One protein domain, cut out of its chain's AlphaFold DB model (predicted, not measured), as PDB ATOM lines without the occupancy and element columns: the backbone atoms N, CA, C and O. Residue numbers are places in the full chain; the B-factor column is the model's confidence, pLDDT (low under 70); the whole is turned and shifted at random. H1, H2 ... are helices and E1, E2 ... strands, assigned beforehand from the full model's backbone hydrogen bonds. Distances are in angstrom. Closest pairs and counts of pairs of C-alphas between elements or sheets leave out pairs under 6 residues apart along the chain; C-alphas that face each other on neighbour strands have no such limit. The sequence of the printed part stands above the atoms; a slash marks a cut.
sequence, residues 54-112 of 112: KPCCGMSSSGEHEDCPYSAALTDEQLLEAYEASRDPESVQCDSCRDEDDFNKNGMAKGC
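This is residues 54 to 112 of the 112 residues of an uncharacterized protein of Aeromonas veronii (UniProt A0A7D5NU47). A small two-stranded hairpin, E1 and E2, lies over one side of the helix H2, with E1 the nearer strand; the other helix, H1, is staggered beside the beginning of H2 and runs roughly the same way. Residues 106 to 112 stick out at one end as a tail. The printed part has 59 residues, with two named strands and then two named helices along the chain in the order E1, E2, H1, H2; the sheet, order E1 - E2, is antiparallel and the class is mostly helix. The whole is compact, with a radius of gyration of the C-alphas of 11.8 A, yet elongated in outline, spanning 39 by 20 by 17 A.

E1, residues 57 to 59, and E2, residues 65 to 67, form a hairpin with a tight link, at 114 degrees between their directions. N 58 and O 66 are within hydrogen-bond range at 3.1 A, as are N 66 and O 58 at 2.9 A. The closest C-alphas of E1 and H2, residues 95 to 107, are those of Gly 58 and Cys 97, 5.6 A apart. E2 and H2 are apart. H1, residues 76 to 86, and H2 are close but not clearly touching; their closest C-alphas, those of Ala 82 and Asp 95, are 7.3 A apart. They run the same way at a shallow tilt of 25 degrees. E1 and H1 are apart. In H1 and H2 every O i to N i+4 pair is within hydrogen-bond range.

E1 begins at C-alpha 57 (155.462, 160.559, 164.101) and measures 6.6 A from first to last C-alpha; E2 measures 7.1 A. H1 measures 15.6 A from C-alpha 76 (144.298, 168.683, 173.257). H2 measures 17.7 A and ends at C-alpha 107 (172.572, 171.062, 160.939).

The C-alphas farthest apart, those of Asp 76 and Cys 112, are 39.9 A apart. The printed part has no cut and no long link between named elements. Residues 106 to 112, of which 106 and 107 belong to H2, stand free. The mean pLDDT of the printed part is 74.7; it is under 70 at residues 60 to 64, 69, 71 to 72 and 104 to 112.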
ATOM      1  N   LYS A  54     146.333 161.479 168.179       86.25
ATOM      2  CA  LYS A  54     147.254 161.017 167.136       86.25
ATOM      3  C   LYS A  54     148.549 160.510 167.754       86.25
ATOM      4  O   LYS A  54     149.034 161.127 168.696       86.25
ATOM      5  N   PRO A  55     149.127 159.408 167.250       84.44
ATOM      6  CA  PRO A  55     150.500 159.082 167.598       84.44
ATOM      7  C   PRO A  55     151.420 160.192 167.082       84.44
ATOM      8  O   PRO A  55     151.168 160.772 166.026       84.44
ATOM      9  N   CYS A  56     152.483 160.484 167.823       84.44
ATOM     10  CA  CYS A  56     153.534 161.350 167.314       84.44
ATOM     11  C   CYS A  56     154.380 160.567 166.303       84.44
ATOM     12  O   CYS A  56     154.945 159.530 166.651       84.44
ATOM     13  N   CYS A  57     154.515 161.083 165.082       80.19
ATOM     14  CA  CYS A  57     155.462 160.559 164.101       80.19
ATOM     15  C   CYS A  57     156.865 161.105 164.393       80.19
ATOM     16  O   CYS A  57     157.225 162.205 163.969       80.19
ATOM     17  N   GLY A  58     157.661 160.341 165.146       73.69
ATOM     18  CA  GLY A  58     159.087 160.614 165.285       73.69
ATOM     19  C   GLY A  58     159.803 160.447 163.945       73.69
ATOM     20  O   GLY A  58     159.344 159.711 163.069       73.69
ATOM     21  N   MET A  59     160.927 161.138 163.779       70.56
ATOM     22  CA  MET A  59     161.862 160.861 162.693       70.56
ATOM     23  C   MET A  59     163.243 160.580 163.255       70.56
ATOM     24  O   MET A  59     163.722 161.287 164.140       70.56
ATOM     25  N   SER A  60     163.874 159.555 162.698       68.44
ATOM     26  CA  SER A  60     165.255 159.219 162.986       68.44
ATOM     27  C   SER A  60     166.195 160.254 162.405       68.44
ATOM     28  O   SER A  60     165.880 160.943 161.433       68.44
ATOM     29  N   SER A  61     167.420 160.290 162.922       64.94
ATOM     30  CA  SER A  61     168.506 161.077 162.328       64.94
ATOM     31  C   SER A  61     168.818 160.675 160.873       64.94
ATOM     32  O   SER A  61     169.508 161.409 160.171       64.94
ATOM     33  N   SER A  62     168.314 159.523 160.412       67.00
ATOM     34  CA  SER A  62     168.407 159.048 159.024       67.00
ATOM     35  C   SER A  62     167.225 159.492 158.147       67.00
ATOM     36  O   SER A  62     167.202 159.171 156.961       67.00
ATOM     37  N   GLY A  63     166.246 160.217 158.705       64.19
ATOM     38  CA  GLY A  63     165.044 160.680 158.004       64.19
ATOM     39  C   GLY A  63     163.966 159.608 157.817       64.19
ATOM     40  O   GLY A  63     163.112 159.745 156.944       64.19
ATOM     41  N   GLU A  64     164.005 158.527 158.598       69.12
ATOM     42  CA  GLU A  64     162.973 157.481 158.587       69.12
ATOM     43  C   GLU A  64     161.970 157.699 159.721       69.12
ATOM     44  O   GLU A  64     162.357 158.128 160.806       69.12
ATOM     45  N   HIS A  65     160.691 157.377 159.499       70.12
ATOM     46  CA  HIS A  65     159.688 157.423 160.566       70.12
ATOM     47  C   HIS A  65     160.034 156.421 161.676       70.12
ATOM     48  O   HIS A  65     160.215 155.232 161.407       70.12
ATOM     49  N   GLU A  66     160.064 156.892 162.919       71.94
ATOM     50  CA  GLU A  66     160.287 156.074 164.110       71.94
ATOM     51  C   GLU A  66     159.247 156.365 165.199       71.94
ATOM     52  O   GLU A  66     158.553 157.388 165.177       71.94
ATOM     53  N   ASP A  67     159.128 155.444 166.156       70.69
ATOM     54  CA  ASP A  67     158.322 155.664 167.352       70.69
ATOM     55  C   ASP A  67     158.874 156.854 168.140       70.69
ATOM     56  O   ASP A  67     160.055 156.904 168.482       70.69
ATOM     57  N   CYS A  68     158.005 157.811 168.460       75.31
ATOM     58  CA  CYS A  68     158.393 158.961 169.263       75.31
ATOM     59  C   CYS A  68     158.798 158.525 170.686       75.31
ATOM     60  O   CYS A  68     157.968 157.961 171.407       75.31
ATOM     61  N   PRO A  69     160.022 158.843 171.154       69.38
ATOM     62  CA  PRO A  69     160.452 158.505 172.510       69.38
ATOM     63  C   PRO A  69     159.899 159.470 173.574       69.38
ATOM     64  O   PRO A  69     159.983 159.181 174.768       69.38
ATOM     65  N   TYR A  70     159.343 160.614 173.158       70.12
ATOM     66  CA  TYR A  70     158.929 161.708 174.044       70.12
ATOM     67  C   TYR A  70     157.435 161.698 174.378       70.12
ATOM     68  O   TYR A  70     157.044 162.145 175.454       70.12
ATOM     69  N   SER A  71     156.588 161.193 173.478       67.75
ATOM     70  CA  SER A  71     155.143 161.134 173.696       67.75
ATOM     71  C   SER A  71     154.496 159.985 172.930       67.75
ATOM     72  O   SER A  71     154.695 159.830 171.726       67.75
ATOM     73  N   ALA A  72     153.672 159.206 173.634       69.50
ATOM     74  CA  ALA A  72     152.938 158.083 173.058       69.50
ATOM     75  C   ALA A  72     151.717 158.529 172.227       69.50
ATOM     76  O   ALA A  72     151.316 157.826 171.300       69.50
ATOM     77  N   ALA A  73     151.114 159.678 172.552       83.25
ATOM     78  CA  ALA A  73     149.988 160.248 171.821       83.25
ATOM     79  C   ALA A  73     149.857 161.753 172.089       83.25
ATOM     80  O   ALA A  73     150.037 162.214 173.212       83.25
ATOM     81  N   LEU A  74     149.503 162.497 171.048       86.31
ATOM     82  CA  LEU A  74     149.165 163.912 171.084       86.31
ATOM     83  C   LEU A  74     147.665 164.067 171.317       86.31
ATOM     84  O   LEU A  74     146.863 163.461 170.595       86.31
ATOM     85  N   THR A  75     147.301 164.886 172.301       87.62
ATOM     86  CA  THR A  75     145.917 165.271 172.600       87.62
ATOM     87  C   THR A  75     145.838 166.766 172.900       87.62
ATOM     88  O   THR A  75     146.858 167.403 173.170       87.62
ATOM     89  N   ASP A  76     144.622 167.314 172.841       88.94
ATOM     90  CA  ASP A  76     144.298 168.683 173.257       88.94
ATOM     91  C   ASP A  76     145.254 169.730 172.648       88.94
ATOM     92  O   ASP A  76     145.428 169.772 171.430       88.94
ATOM     93  N   GLU A  77     145.875 170.567 173.483       89.12
ATOM     94  CA  GLU A  77     146.750 171.672 173.068       89.12
ATOM     95  C   GLU A  77     147.939 171.175 172.233       89.12
ATOM     96  O   GLU A  77     148.195 171.702 171.153       89.12
ATOM     97  N   GLN A  78     148.582 170.078 172.650       87.56
ATOM     98  CA  GLN A  78     149.737 169.526 171.932       87.56
ATOM     99  C   GLN A  78     149.369 169.030 170.531       87.56
ATOM    100  O   GLN A  78     150.202 169.032 169.626       87.56
ATOM    101  N   LEU A  79     148.135 168.553 170.353       89.69
ATOM    102  CA  LEU A  79     147.653 168.105 169.054       89.69
ATOM    103  C   LEU A  79     147.314 169.287 168.144       89.69
ATOM    104  O   LEU A  79     147.627 169.227 166.957       89.69
ATOM    105  N   LEU A  80     146.713 170.347 168.691       91.00
ATOM    106  CA  LEU A  80     146.435 171.570 167.940       91.00
ATOM    107  C   LEU A  80     147.735 172.188 167.411       91.00
ATOM    108  O   LEU A  80     147.871 172.379 166.205       91.00
ATOM    109  N   GLU A  81     148.735 172.366 168.278       89.56
ATOM    110  CA  GLU A  81     150.045 172.900 167.882       89.56
ATOM    111  C   GLU A  81     150.733 172.036 166.811       89.56
ATOM    112  O   GLU A  81     151.423 172.540 165.918       89.56
ATOM    113  N   ALA A  82     150.556 170.715 166.886       88.62
ATOM    114  CA  ALA A  82     151.110 169.791 165.905       88.62
ATOM    115  C   ALA A  82     150.380 169.870 164.552       88.62
ATOM    116  O   ALA A  82     151.025 169.794 163.502       88.62
ATOM    117  N   TYR A  83     149.059 170.061 164.567       89.88
ATOM    118  CA  TYR A  83     148.262 170.285 163.366       89.88
ATOM    119  C   TYR A  83     148.646 171.589 162.663       89.88
ATOM    120  O   TYR A  83     148.958 171.571 161.468       89.88
ATOM    121  N   GLU A  84     148.726 172.690 163.408       87.44
ATOM    122  CA  GLU A  84     149.102 173.999 162.868       87.44
ATOM    123  C   GLU A  84     150.503 173.996 162.238       87.44
ATOM    124  O   GLU A  84     150.732 174.632 161.204       87.44
ATOM    125  N   ALA A  85     151.439 173.238 162.817       85.12
ATOM    126  CA  ALA A  85     152.805 173.151 162.316       85.12
ATOM    127  C   ALA A  85     152.975 172.224 161.105       85.12
ATOM    128  O   ALA A  85     153.701 172.575 160.174       85.12
ATOM    129  N   SER A  86     152.337 171.049 161.102       78.69
ATOM    130  CA  SER A  86     152.515 170.066 160.023       78.69
ATOM    131  C   SER A  86     151.715 170.426 158.768       78.69
ATOM    132  O   SER A  86     152.116 170.083 157.655       78.69
ATOM    133  N   ARG A  87     150.570 171.113 158.920       73.31
ATOM    134  CA  ARG A  87     149.533 171.308 157.879       73.31
ATOM    135  C   ARG A  87     148.940 170.010 157.311       73.31
ATOM    136  O   ARG A  87     147.959 170.074 156.571       73.31
ATOM    137  N   ASP A  88     149.505 168.853 157.645       77.94
ATOM    138  CA  ASP A  88     149.004 167.533 157.305       77.94
ATOM    139  C   ASP A  88     148.338 166.888 158.535       77.94
ATOM    140  O   ASP A  88     148.983 166.709 159.572       77.94
ATOM    141  N   PRO A  89     147.041 166.538 158.458       78.06
ATOM    142  CA  PRO A  89     146.317 165.969 159.586       78.06
ATOM    143  C   PRO A  89     146.606 164.476 159.839       78.06
ATOM    144  O   PRO A  89     146.096 163.905 160.816       78.06
ATOM    145  N   GLU A  90     147.357 163.808 158.959       77.38
ATOM    146  CA  GLU A  90     147.655 162.376 159.053       77.38
ATOM    147  C   GLU A  90     149.003 162.099 159.717       77.38
ATOM    148  O   GLU A  90     149.101 161.135 160.479       77.38
ATOM    149  N   SER A  91     150.001 162.949 159.475       79.81
ATOM    150  CA  SER A  91     151.347 162.840 160.030       79.81
ATOM    151  C   SER A  91     151.699 164.085 160.845       79.81
ATOM    152  O   SER A  91     152.078 165.125 160.306       79.81
ATOM    153  N   VAL A  92     151.562 163.981 162.168       84.31
ATOM    154  CA  VAL A  92     151.826 165.073 163.114       84.31
ATOM    155  C   VAL A  92     152.985 164.732 164.043       84.31
ATOM    156  O   VAL A  92     153.149 163.585 164.466       84.31
ATOM    157  N   GLN A  93     153.790 165.740 164.373       85.06
ATOM    158  CA  GLN A  93     154.956 165.608 165.247       85.06
ATOM    159  C   GLN A  93     154.746 166.408 166.531       85.06
ATOM    160  O   GLN A  93     154.199 167.508 166.503       85.06
ATOM    161  N   CYS A  94     155.197 165.860 167.659       85.50
ATOM    162  CA  CYS A  94     155.282 166.600 168.912       85.50
ATOM    163  C   CYS A  94     156.366 167.677 168.817       85.50
ATOM    164  O   CYS A  94     157.275 167.570 167.991       85.50
ATOM    165  N   ASP A  95     156.303 168.665 169.708       84.12
ATOM    166  CA  ASP A  95     157.266 169.765 169.764       84.12
ATOM    167  C   ASP A  95     158.720 169.262 169.805       84.12
ATOM    168  O   ASP A  95     159.528 169.653 168.974       84.12
ATOM    169  N   SER A  96     159.017 168.266 170.648       83.62
ATOM    170  CA  SER A  96     160.359 167.674 170.754       83.62
ATOM    171  C   SER A  96     160.837 166.986 169.471       83.62
ATOM    172  O   SER A  96     161.995 167.129 169.097       83.62
ATOM    173  N   CYS A  97     159.968 166.250 168.770       82.31
ATOM    174  CA  CYS A  97     160.340 165.625 167.495       82.31
ATOM    175  C   CYS A  97     160.520 166.658 166.382       82.31
ATOM    176  O   CYS A  97     161.356 166.460 165.506       82.31
ATOM    177  N   ARG A  98     159.744 167.743 166.418       82.44
ATOM    178  CA  ARG A  98     159.865 168.858 165.481       82.44
ATOM    179  C   ARG A  98     161.163 169.635 165.705       82.44
ATOM    180  O   ARG A  98     161.828 169.954 164.728       82.44
ATOM    181  N   ASP A  99     161.537 169.902 166.956       82.19
ATOM    182  CA  ASP A  99     162.796 170.574 167.305       82.19
ATOM    183  C   ASP A  99     164.013 169.749 166.865       82.19
ATOM    184  O   ASP A  99     164.936 170.277 166.248       82.19
ATOM    185  N   GLU A 100     163.991 168.434 167.108       76.56
ATOM    186  CA  GLU A 100     165.054 167.527 166.659       76.56
ATOM    187  C   GLU A 100     165.141 167.463 165.127       76.56
ATOM    188  O   GLU A 100     166.234 167.469 164.561       76.56
ATOM    189  N   ASP A 101     164.002 167.414 164.432       76.62
ATOM    190  CA  ASP A 101     163.968 167.429 162.971       76.62
ATOM    191  C   ASP A 101     164.481 168.757 162.393       76.62
ATOM    192  O   ASP A 101     165.305 168.741 161.477       76.62
ATOM    193  N   ASP A 102     164.072 169.903 162.950       75.94
ATOM    194  CA  ASP A 102     164.596 171.214 162.554       75.94
ATOM    195  C   ASP A 102     166.099 171.305 162.823       75.94
ATOM    196  O   ASP A 102     166.858 171.678 161.930       75.94
ATOM    197  N   PHE A 103     166.566 170.862 163.993       73.00
ATOM    198  CA  PHE A 103     167.988 170.818 164.320       73.00
ATOM    199  C   PHE A 103     168.777 169.942 163.341       73.00
ATOM    200  O   PHE A 103     169.836 170.352 162.862       73.00
ATOM    201  N   ASN A 104     168.259 168.764 162.986       67.75
ATOM    202  CA  ASN A 104     168.898 167.864 162.027       67.75
ATOM    203  C   ASN A 104     168.905 168.453 160.606       67.75
ATOM    204  O   ASN A 104     169.933 168.409 159.927       67.75
ATOM    205  N   LYS A 105     167.801 169.066 160.162       65.00
ATOM    206  CA  LYS A 105     167.697 169.737 158.853       65.00
ATOM    207  C   LYS A 105     168.581 170.980 158.769       65.00
ATOM    208  O   LYS A 105     169.245 171.204 157.758       65.00
ATOM    209  N   ASN A 106     168.629 171.775 159.830       58.47
ATOM    210  CA  ASN A 106     169.399 173.012 159.908       58.47
ATOM    211  C   ASN A 106     170.892 172.741 160.193       58.47
ATOM    212  O   ASN A 106     171.765 173.499 159.769       58.47
ATOM    213  N   GLY A 107     171.216 171.602 160.812       49.34
ATOM    214  CA  GLY A 107     172.572 171.062 160.939       49.34
ATOM    215  C   GLY A 107     173.214 170.704 159.593       49.34
ATOM    216  O   GLY A 107     174.436 170.765 159.464       49.34
ATOM    217  N   MET A 108     172.410 170.453 158.552       46.31
ATOM    218  CA  MET A 108     172.889 170.291 157.172       46.31
ATOM    219  C   MET A 108     173.217 171.623 156.465       46.31
ATOM    220  O   MET A 108     173.672 171.612 155.324       46.31
ATOM    221  N   ALA A 109     173.085 172.778 157.137       43.72
ATOM    222  CA  ALA A 109     173.626 174.060 156.665       43.72
ATOM    223  C   ALA A 109     175.107 174.288 157.054       43.72
ATOM    224  O   ALA A 109     175.643 175.388 156.870       43.72
ATOM    225  N   LYS A 110     175.807 173.260 157.558       41.31
ATOM    226  CA  LYS A 110     177.277 173.217 157.607       41.31
ATOM    227  C   LYS A 110     177.830 171.864 157.137       41.31
ATOM    228  O   LYS A 110     178.132 171.001 157.950       41.31
ATOM    229  N   GLY A 111     178.060 171.775 155.824       37.78
ATOM    230  CA  GLY A 111     178.853 170.741 155.144       37.78
ATOM    231  C   GLY A 111     178.008 169.536 154.728       37.78
ATOM    232  O   GLY A 111     177.730 168.679 155.556       37.78
ATOM    233  N   CYS A 112     177.501 169.441 153.499       37.12
ATOM    234  CA  CYS A 112     178.287 169.172 152.283       37.12
ATOM    235  C   CYS A 112     179.364 170.189 151.890       37.12
ATOM    236  O   CYS A 112     179.054 171.397 151.798       37.12
TER     237      CYS A 112